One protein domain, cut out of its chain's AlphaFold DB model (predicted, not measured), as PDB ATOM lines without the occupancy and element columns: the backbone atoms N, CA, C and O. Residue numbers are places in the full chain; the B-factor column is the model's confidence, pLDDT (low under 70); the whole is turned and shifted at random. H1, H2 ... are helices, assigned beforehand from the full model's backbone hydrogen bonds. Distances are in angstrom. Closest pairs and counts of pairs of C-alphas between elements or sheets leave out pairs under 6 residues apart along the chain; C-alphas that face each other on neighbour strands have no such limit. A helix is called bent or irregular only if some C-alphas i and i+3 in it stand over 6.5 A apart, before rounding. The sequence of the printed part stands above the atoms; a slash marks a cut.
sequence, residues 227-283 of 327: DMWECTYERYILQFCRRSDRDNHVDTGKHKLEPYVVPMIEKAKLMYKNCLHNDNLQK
ATOM      1  N   ASP A 227      -7.153  57.699 -14.780       68.75
ATOM      2  CA  ASP A 227      -7.269  56.241 -14.920       68.75
ATOM      3  C   ASP A 227      -8.569  55.723 -14.287       68.75
ATOM      4  O   ASP A 227      -8.718  55.630 -13.063       68.75
ATOM      5  N   MET A 228      -9.529  55.397 -15.152       74.50
ATOM      6  CA  MET A 228     -10.864  54.958 -14.779       74.50
ATOM      7  C   MET A 228     -10.914  53.428 -14.731       74.50
ATOM      8  O   MET A 228     -10.757  52.746 -15.743       74.50
ATOM      9  N   TRP A 229     -11.142  52.874 -13.545       77.88
ATOM     10  CA  TRP A 229     -11.054  51.441 -13.288       77.88
ATOM     11  C   TRP A 229     -12.433  50.784 -13.279       77.88
ATOM     12  O   TRP A 229     -13.222  51.005 -12.365       77.88
ATOM     13  N   GLU A 230     -12.719  49.934 -14.262       80.06
ATOM     14  CA  GLU A 230     -14.000  49.220 -14.346       80.06
ATOM     15  C   GLU A 230     -14.012  47.929 -13.510       80.06
ATOM     16  O   GLU A 230     -12.968  47.315 -13.248       80.06
ATOM     17  N   CYS A 231     -15.198  47.494 -13.081       80.56
ATOM     18  CA  CYS A 231     -15.381  46.176 -12.480       80.56
ATOM     19  C   CYS A 231     -15.273  45.065 -13.540       80.56
ATOM     20  O   CYS A 231     -15.792  45.193 -14.642       80.56
ATOM     21  N   THR A 232     -14.648  43.942 -13.187       72.06
ATOM     22  CA  THR A 232     -14.493  42.770 -14.068       72.06
ATOM     23  C   THR A 232     -15.722  41.852 -14.109       72.06
ATOM     24  O   THR A 232     -15.715  40.860 -14.836       72.06
ATOM     25  N   TYR A 233     -16.773  42.144 -13.334       69.50
ATOM     26  CA  TYR A 233     -17.972  41.309 -13.248       69.50
ATOM     27  C   TYR A 233     -18.959  41.606 -14.388       69.50
ATOM     28  O   TYR A 233     -19.278  42.766 -14.660       69.50
ATOM     29  N   GLU A 234     -19.465  40.562 -15.056       61.59
ATOM     30  CA  GLU A 234     -20.289  40.722 -16.260       61.59
ATOM     31  C   GLU A 234     -21.531  41.594 -15.983       61.59
ATOM     32  O   GLU A 234     -22.293  41.349 -15.046       61.59
ATOM     33  N   ARG A 235     -21.762  42.592 -16.851       59.06
ATOM     34  CA  ARG A 235     -22.897  43.544 -16.812       59.06
ATOM     35  C   ARG A 235     -22.888  44.539 -15.646       59.06
ATOM     36  O   ARG A 235     -23.890  45.222 -15.447       59.06
ATOM     37  N   TYR A 236     -21.787  44.669 -14.907       66.75
ATOM     38  CA  TYR A 236     -21.670  45.672 -13.853       66.75
ATOM     39  C   TYR A 236     -20.966  46.943 -14.348       66.75
ATOM     40  O   TYR A 236     -19.848  46.885 -14.844       66.75
ATOM     41  N   ILE A 237     -21.629  48.098 -14.212       66.25
ATOM     42  CA  ILE A 237     -21.214  49.376 -14.827       66.25
ATOM     43  C   ILE A 237     -20.789  50.405 -13.759       66.25
ATOM     44  O   ILE A 237     -21.102  51.590 -13.863       66.25
ATOM     45  N   LEU A 238     -20.108  49.962 -12.692       73.25
ATOM     46  CA  LEU A 238     -19.387  50.896 -11.819       73.25
ATOM     47  C   LEU A 238     -17.944  51.066 -12.283       73.25
ATOM     48  O   LEU A 238     -17.216  50.099 -12.519       73.25
ATOM     49  N   GLN A 239     -17.561  52.334 -12.346       78.62
ATOM     50  CA  GLN A 239     -16.234  52.827 -12.652       78.62
ATOM     51  C   GLN A 239     -15.672  53.512 -11.398       78.62
ATOM     52  O   GLN A 239     -16.403  54.207 -10.689       78.62
ATOM     53  N   PHE A 240     -14.389  53.305 -11.112       79.69
ATOM     54  CA  PHE A 240     -13.726  53.771  -9.895       79.69
ATOM     55  C   PHE A 240     -12.479  54.588 -10.246       79.69
ATOM     56  O   PHE A 240     -11.687  54.180 -11.091       79.69
ATOM     57  N   CYS A 241     -12.234  55.695  -9.546       78.06
ATOM     58  CA  CYS A 241     -11.054  56.540  -9.783       78.06
ATOM     59  C   CYS A 241      -9.751  55.985  -9.167       78.06
ATOM     60  O   CYS A 241      -8.716  56.645  -9.229       78.06
ATOM     61  N   ARG A 242      -9.792  54.816  -8.509       83.06
ATOM     62  CA  ARG A 242      -8.637  54.175  -7.862       83.06
ATOM     63  C   ARG A 242      -8.687  52.656  -8.013       83.06
ATOM     64  O   ARG A 242      -9.748  52.046  -7.880       83.06
ATOM     65  N   ARG A 243      -7.508  52.048  -8.195       82.25
ATOM     66  CA  ARG A 243      -7.292  50.590  -8.216       82.25
ATOM     67  C   ARG A 243      -7.863  49.924  -6.954       82.25
ATOM     68  O   ARG A 243      -8.652  48.991  -7.075       82.25
ATOM     69  N   SER A 244      -7.526  50.470  -5.782       82.00
ATOM     70  CA  SER A 244      -7.956  50.007  -4.452       82.00
ATOM     71  C   SER A 244      -9.467  49.875  -4.309       82.00
ATOM     72  O   SER A 244      -9.955  48.920  -3.716       82.00
ATOM     73  N   ASP A 245     -10.219  50.832  -4.841       82.75
ATOM     74  CA  ASP A 245     -11.643  50.971  -4.537       82.75
ATOM     75  C   ASP A 245     -12.460  49.986  -5.383       82.75
ATOM     76  O   ASP A 245     -13.424  49.389  -4.900       82.75
ATOM     77  N   ARG A 246     -12.003  49.739  -6.620       86.06
ATOM     78  CA  ARG A 246     -12.512  48.672  -7.490       86.06
ATOM     79  C   ARG A 246     -12.168  47.287  -6.954       86.06
ATOM     80  O   ARG A 246     -13.009  46.397  -7.032       86.06
ATOM     81  N   ASP A 247     -10.969  47.104  -6.406       83.81
ATOM     82  CA  ASP A 247     -10.537  45.812  -5.862       83.81
ATOM     83  C   ASP A 247     -11.294  45.493  -4.556       83.81
ATOM     84  O   ASP A 247     -11.951  44.460  -4.483       83.81
ATOM     85  N   ASN A 248     -11.398  46.444  -3.617       83.44
ATOM     86  CA  ASN A 248     -12.278  46.347  -2.440       83.44
ATOM     87  C   ASN A 248     -13.752  46.075  -2.814       83.44
ATOM     88  O   ASN A 248     -14.475  45.371  -2.102       83.44
ATOM     89  N   HIS A 249     -14.238  46.635  -3.926       85.38
ATOM     90  CA  HIS A 249     -15.581  46.344  -4.430       85.38
ATOM     91  C   HIS A 249     -15.729  44.885  -4.909       85.38
ATOM     92  O   HIS A 249     -16.756  44.262  -4.629       85.38
ATOM     93  N   VAL A 250     -14.721  44.341  -5.601       83.62
ATOM     94  CA  VAL A 250     -14.686  42.934  -6.031       83.62
ATOM     95  C   VAL A 250     -14.595  42.006  -4.816       83.62
ATOM     96  O   VAL A 250     -15.430  41.114  -4.683       83.62
ATOM     97  N   ASP A 251     -13.680  42.271  -3.883       82.62
ATOM     98  CA  ASP A 251     -13.466  41.451  -2.682       82.62
ATOM     99  C   ASP A 251     -14.681  41.443  -1.740       82.62
ATOM    100  O   ASP A 251     -14.983  40.433  -1.102       82.62
ATOM    101  N   THR A 252     -15.438  42.546  -1.672       81.00
ATOM    102  CA  THR A 252     -16.700  42.583  -0.912       81.00
ATOM    103  C   THR A 252     -17.883  41.936  -1.640       81.00
ATOM    104  O   THR A 252     -18.942  41.776  -1.028       81.00
ATOM    105  N   GLY A 253     -17.742  41.566  -2.919       69.94
ATOM    106  CA  GLY A 253     -18.741  40.833  -3.707       69.94
ATOM    107  C   GLY A 253     -20.066  41.569  -3.944       69.94
ATOM    108  O   GLY A 253     -21.057  40.951  -4.336       69.94
ATOM    109  N   LYS A 254     -20.134  42.886  -3.698       67.69
ATOM    110  CA  LYS A 254     -21.386  43.678  -3.712       67.69
ATOM    111  C   LYS A 254     -21.822  44.086  -5.125       67.69
ATOM    112  O   LYS A 254     -22.211  45.232  -5.364       67.69
ATOM    113  N   HIS A 255     -21.782  43.153  -6.074       72.50
ATOM    114  CA  HIS A 255     -22.234  43.369  -7.447       72.50
ATOM    115  C   HIS A 255     -23.763  43.494  -7.490       72.50
ATOM    116  O   HIS A 255     -24.501  42.509  -7.538       72.50
ATOM    117  N   LYS A 256     -24.265  44.733  -7.484       64.25
ATOM    118  CA  LYS A 256     -25.682  45.021  -7.744       64.25
ATOM    119  C   LYS A 256     -25.991  44.770  -9.225       64.25
ATOM    120  O   LYS A 256     -25.966  45.700 -10.025       64.25
ATOM    121  N   LEU A 257     -26.277  43.516  -9.571       59.75
ATOM    122  CA  LEU A 257     -26.757  43.107 -10.891       59.75
ATOM    123  C   LEU A 257     -28.005  43.911 -11.281       59.75
ATOM    124  O   LEU A 257     -29.114  43.621 -10.831       59.75
ATOM    125  N   GLU A 258     -27.828  44.920 -12.131       58.53
ATOM    126  CA  GLU A 258     -28.940  45.565 -12.813       58.53
ATOM    127  C   GLU A 258     -29.339  44.683 -14.008       58.53
ATOM    128  O   GLU A 258     -28.499  44.395 -14.867       58.53
ATOM    129  N   PRO A 259     -30.590  44.189 -14.080       58.72
ATOM    130  CA  PRO A 259     -31.028  43.431 -15.242       58.72
ATOM    131  C   PRO A 259     -30.971  44.350 -16.462       58.72
ATOM    132  O   PRO A 259     -31.563  45.424 -16.443       58.72
ATOM    133  N   TYR A 260     -30.268  43.938 -17.520       65.00
ATOM    134  CA  TYR A 260     -30.070  44.741 -18.733       65.00
ATOM    135  C   TYR A 260     -31.411  45.110 -19.401       65.00
ATOM    136  O   TYR A 260     -31.965  44.362 -20.213       65.00
ATOM    137  N   VAL A 261     -31.949  46.279 -19.040       70.31
ATOM    138  CA  VAL A 261     -33.194  46.816 -19.592       70.31
ATOM    139  C   VAL A 261     -32.885  47.457 -20.939       70.31
ATOM    140  O   VAL A 261     -32.538  48.633 -21.005       70.31
ATOM    141  N   VAL A 262     -33.045  46.694 -22.028       72.31
ATOM    142  CA  VAL A 262     -32.994  47.244 -23.394       72.31
ATOM    143  C   VAL A 262     -33.971  48.427 -23.475       72.31
ATOM    144  O   VAL A 262     -35.187  48.212 -23.369       72.31
ATOM    145  N   PRO A 263     -33.499  49.674 -23.664       80.31
ATOM    146  CA  PRO A 263     -34.379  50.828 -23.678       80.31
ATOM    147  C   PRO A 263     -35.330  50.718 -24.873       80.31
ATOM    148  O   PRO A 263     -34.951  50.262 -25.955       80.31
ATOM    149  N   MET A 264     -36.585  51.149 -24.711       74.19
ATOM    150  CA  MET A 264     -37.629  50.912 -25.725       74.19
ATOM    151  C   MET A 264     -37.274  51.455 -27.122       74.19
ATOM    152  O   MET A 264     -37.725  50.899 -28.121       74.19
ATOM    153  N   ILE A 265     -36.419  52.482 -27.211       82.88
ATOM    154  CA  ILE A 265     -35.883  52.997 -28.479       82.88
ATOM    155  C   ILE A 265     -34.958  51.998 -29.197       82.88
ATOM    156  O   ILE A 265     -35.000  51.907 -30.421       82.88
ATOM    157  N   GLU A 266     -34.155  51.214 -28.479       85.50
ATOM    158  CA  GLU A 266     -33.313  50.167 -29.071       85.50
ATOM    159  C   GLU A 266     -34.136  48.950 -29.463       85.50
ATOM    160  O   GLU A 266     -33.984  48.452 -30.578       85.50
ATOM    161  N   LYS A 267     -35.101  48.546 -28.626       85.00
ATOM    162  CA  LYS A 267     -36.067  47.502 -28.994       85.00
ATOM    163  C   LYS A 267     -36.848  47.885 -30.260       85.00
ATOM    164  O   LYS A 267     -37.019  47.046 -31.141       85.00
ATOM    165  N   ALA A 268     -37.238  49.155 -30.402       86.06
ATOM    166  CA  ALA A 268     -37.878  49.681 -31.608       86.06
ATOM    167  C   ALA A 268     -36.940  49.702 -32.832       86.06
ATOM    168  O   ALA A 268     -37.354  49.271 -33.905       86.06
ATOM    169  N   LYS A 269     -35.674  50.130 -32.688       86.19
ATOM    170  CA  LYS A 269     -34.658  50.043 -33.761       86.19
ATOM    171  C   LYS A 269     -34.444  48.597 -34.223       86.19
ATOM    172  O   LYS A 269     -34.353  48.344 -35.422       86.19
ATOM    173  N   LEU A 270     -34.376  47.652 -33.284       85.88
ATOM    174  CA  LEU A 270     -34.134  46.237 -33.562       85.88
ATOM    175  C   LEU A 270     -35.353  45.578 -34.227       85.88
ATOM    176  O   LEU A 270     -35.200  44.861 -35.210       85.88
ATOM    177  N   MET A 271     -36.571  45.906 -33.779       78.06
ATOM    178  CA  MET A 271     -37.806  45.528 -34.475       78.06
ATOM    179  C   MET A 271     -37.886  46.130 -35.883       78.06
ATOM    180  O   MET A 271     -38.211  45.410 -36.820       78.06
ATOM    181  N   TYR A 272     -37.530  47.405 -36.068       81.94
ATOM    182  CA  TYR A 272     -37.500  48.043 -37.388       81.94
ATOM    183  C   TYR A 272     -36.499  47.362 -38.333       81.94
ATOM    184  O   TYR A 272     -36.859  47.024 -39.459       81.94
ATOM    185  N   LYS A 273     -35.281  47.059 -37.858       86.62
ATOM    186  CA  LYS A 273     -34.296  46.254 -38.599       86.62
ATOM    187  C   LYS A 273     -34.868  44.884 -38.989       86.62
ATOM    188  O   LYS A 273     -34.713  44.462 -40.132       86.62
ATOM    189  N   ASN A 274     -35.559  44.207 -38.074       79.88
ATOM    190  CA  ASN A 274     -36.161  42.903 -38.354       79.88
ATOM    191  C   ASN A 274     -37.308  42.999 -39.378       79.88
ATOM    192  O   ASN A 274     -37.400  42.130 -40.240       79.88
ATOM    193  N   CYS A 275     -38.127  44.055 -39.351       76.12
ATOM    194  CA  CYS A 275     -39.164  44.296 -40.362       76.12
ATOM    195  C   CYS A 275     -38.600  44.674 -41.743       76.12
ATOM    196  O   CYS A 275     -39.270  44.433 -42.741       76.12
ATOM    197  N   LEU A 276     -37.385  45.235 -41.824       73.25
ATOM    198  CA  LEU A 276     -36.689  45.462 -43.099       73.25
ATOM    199  C   LEU A 276     -36.073  44.179 -43.682       73.25
ATOM    200  O   LEU A 276     -36.007  44.047 -44.897       73.25
ATOM    201  N   HIS A 277     -35.620  43.242 -42.841       73.44
ATOM    202  CA  HIS A 277     -35.053  41.961 -43.295       73.44
ATOM    203  C   HIS A 277     -36.096  40.864 -43.568       73.44
ATOM    204  O   HIS A 277     -35.740  39.827 -44.117       73.44
ATOM    205  N   ASN A 278     -37.356  41.048 -43.160       67.88
ATOM    206  CA  ASN A 278     -38.426  40.070 -43.357       67.88
ATOM    207  C   ASN A 278     -39.529  40.680 -44.225       67.88
ATOM    208  O   ASN A 278     -40.375  41.414 -43.713       67.88
ATOM    209  N   ASP A 279     -39.575  40.325 -45.509       60.59
ATOM    210  CA  ASP A 279     -40.567  40.854 -46.460       60.59
ATOM    211  C   ASP A 279     -42.017  40.618 -46.000       60.59
ATOM    212  O   ASP A 279     -42.871  41.491 -46.133       60.59
ATOM    213  N   ASN A 280     -42.271  39.491 -45.324       61.00
ATOM    214  CA  ASN A 280     -43.564  39.151 -44.715       61.00
ATOM    215  C   ASN A 280     -44.006  40.091 -43.569       61.00
ATOM    216  O   ASN A 280     -45.151  40.015 -43.123       61.00
ATOM    217  N   LEU A 281     -43.122  40.961 -43.065       55.44
ATOM    218  CA  LEU A 281     -43.417  41.981 -42.049       55.44
ATOM    219  C   LEU A 281     -43.422  43.412 -42.609       55.44
ATOM    220  O   LEU A 281     -43.715  44.354 -41.863       55.44
ATOM    221  N   GLN A 282     -43.184  43.593 -43.913       57.41
ATOM    222  CA  GLN A 282     -43.430  44.868 -44.581       57.41
ATOM    223  C   GLN A 282     -44.945  45.118 -44.648       57.41
ATOM    224  O   GLN A 282     -45.641  44.692 -45.570       57.41
ATOM    225  N   LYS A 283     -45.472  45.821 -43.635       57.06
ATOM    226  CA  LYS A 283     -46.863  46.294 -43.589       57.06
ATOM    227  C   LYS A 283     -47.099  47.330 -44.693       57.06
ATOM    228  O   LYS A 283     -47.061  48.533 -44.442       57.06
TER     229      LYS A 283
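What this domain is: This is residues 227 to 283 of the 327 residues of the protein "Hypothetical protein" of Rotaria sp. Silwood2 (UniProt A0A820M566). Two helices sit towards opposite ends of a long, thin rod, joined by a drawn-out link. At one end the first stretch, residues 227 to 242, folds back on itself as a loop and leads into H1; residues 252 to 263 then run across to H2, and a short tail follows it. The 57 printed residues hold two named helices, H1 then H2, and no named strand; the class is all helix, though under half of the residues, 23 of 57, are in named elements. The whole is extended, with a radius of gyration of the C-alphas of 18.7 A, and spans 55 by 22 by 14 A.

Where its parts are: The printed part begins with C-alpha 227 at (-7.269, 56.241, -14.920), and residues 227 to 242 hold no named element. H1 is residues 243 to 251, 12.3 A from first to last C-alpha, and begins with C-alpha 243 at (-7.292, 50.590, -8.216). H2 is residues 264 to 277, 19.9 A long, and ends with C-alpha 277 at (-35.053, 41.961, -43.295).

How they stand to each other: Before H1, residues 229 to 230 pair with residues 239 to 240, antiparallel, in stretches too short to be named strands. H1 and H2 are apart, with no C-alpha of the one within 8 A of the other. Neither helix is bent. In H1 and H2 every O i to N i+4 pair is within hydrogen-bond range.

The domain as a whole: The C-alphas of Ser 244 and Lys 283 are the two farthest apart, at 55.3 A. The printed part has no cut. The link from H1 to H2, 12 residues, is long. Residues 261 to 271, of which 264 to 271 belong to H2, stand free. Mean pLDDT of the printed part is 74.3; residue 227 and residues 233 to 237, 253 to 254, 256 to 260 and 278 to 283 are under 70.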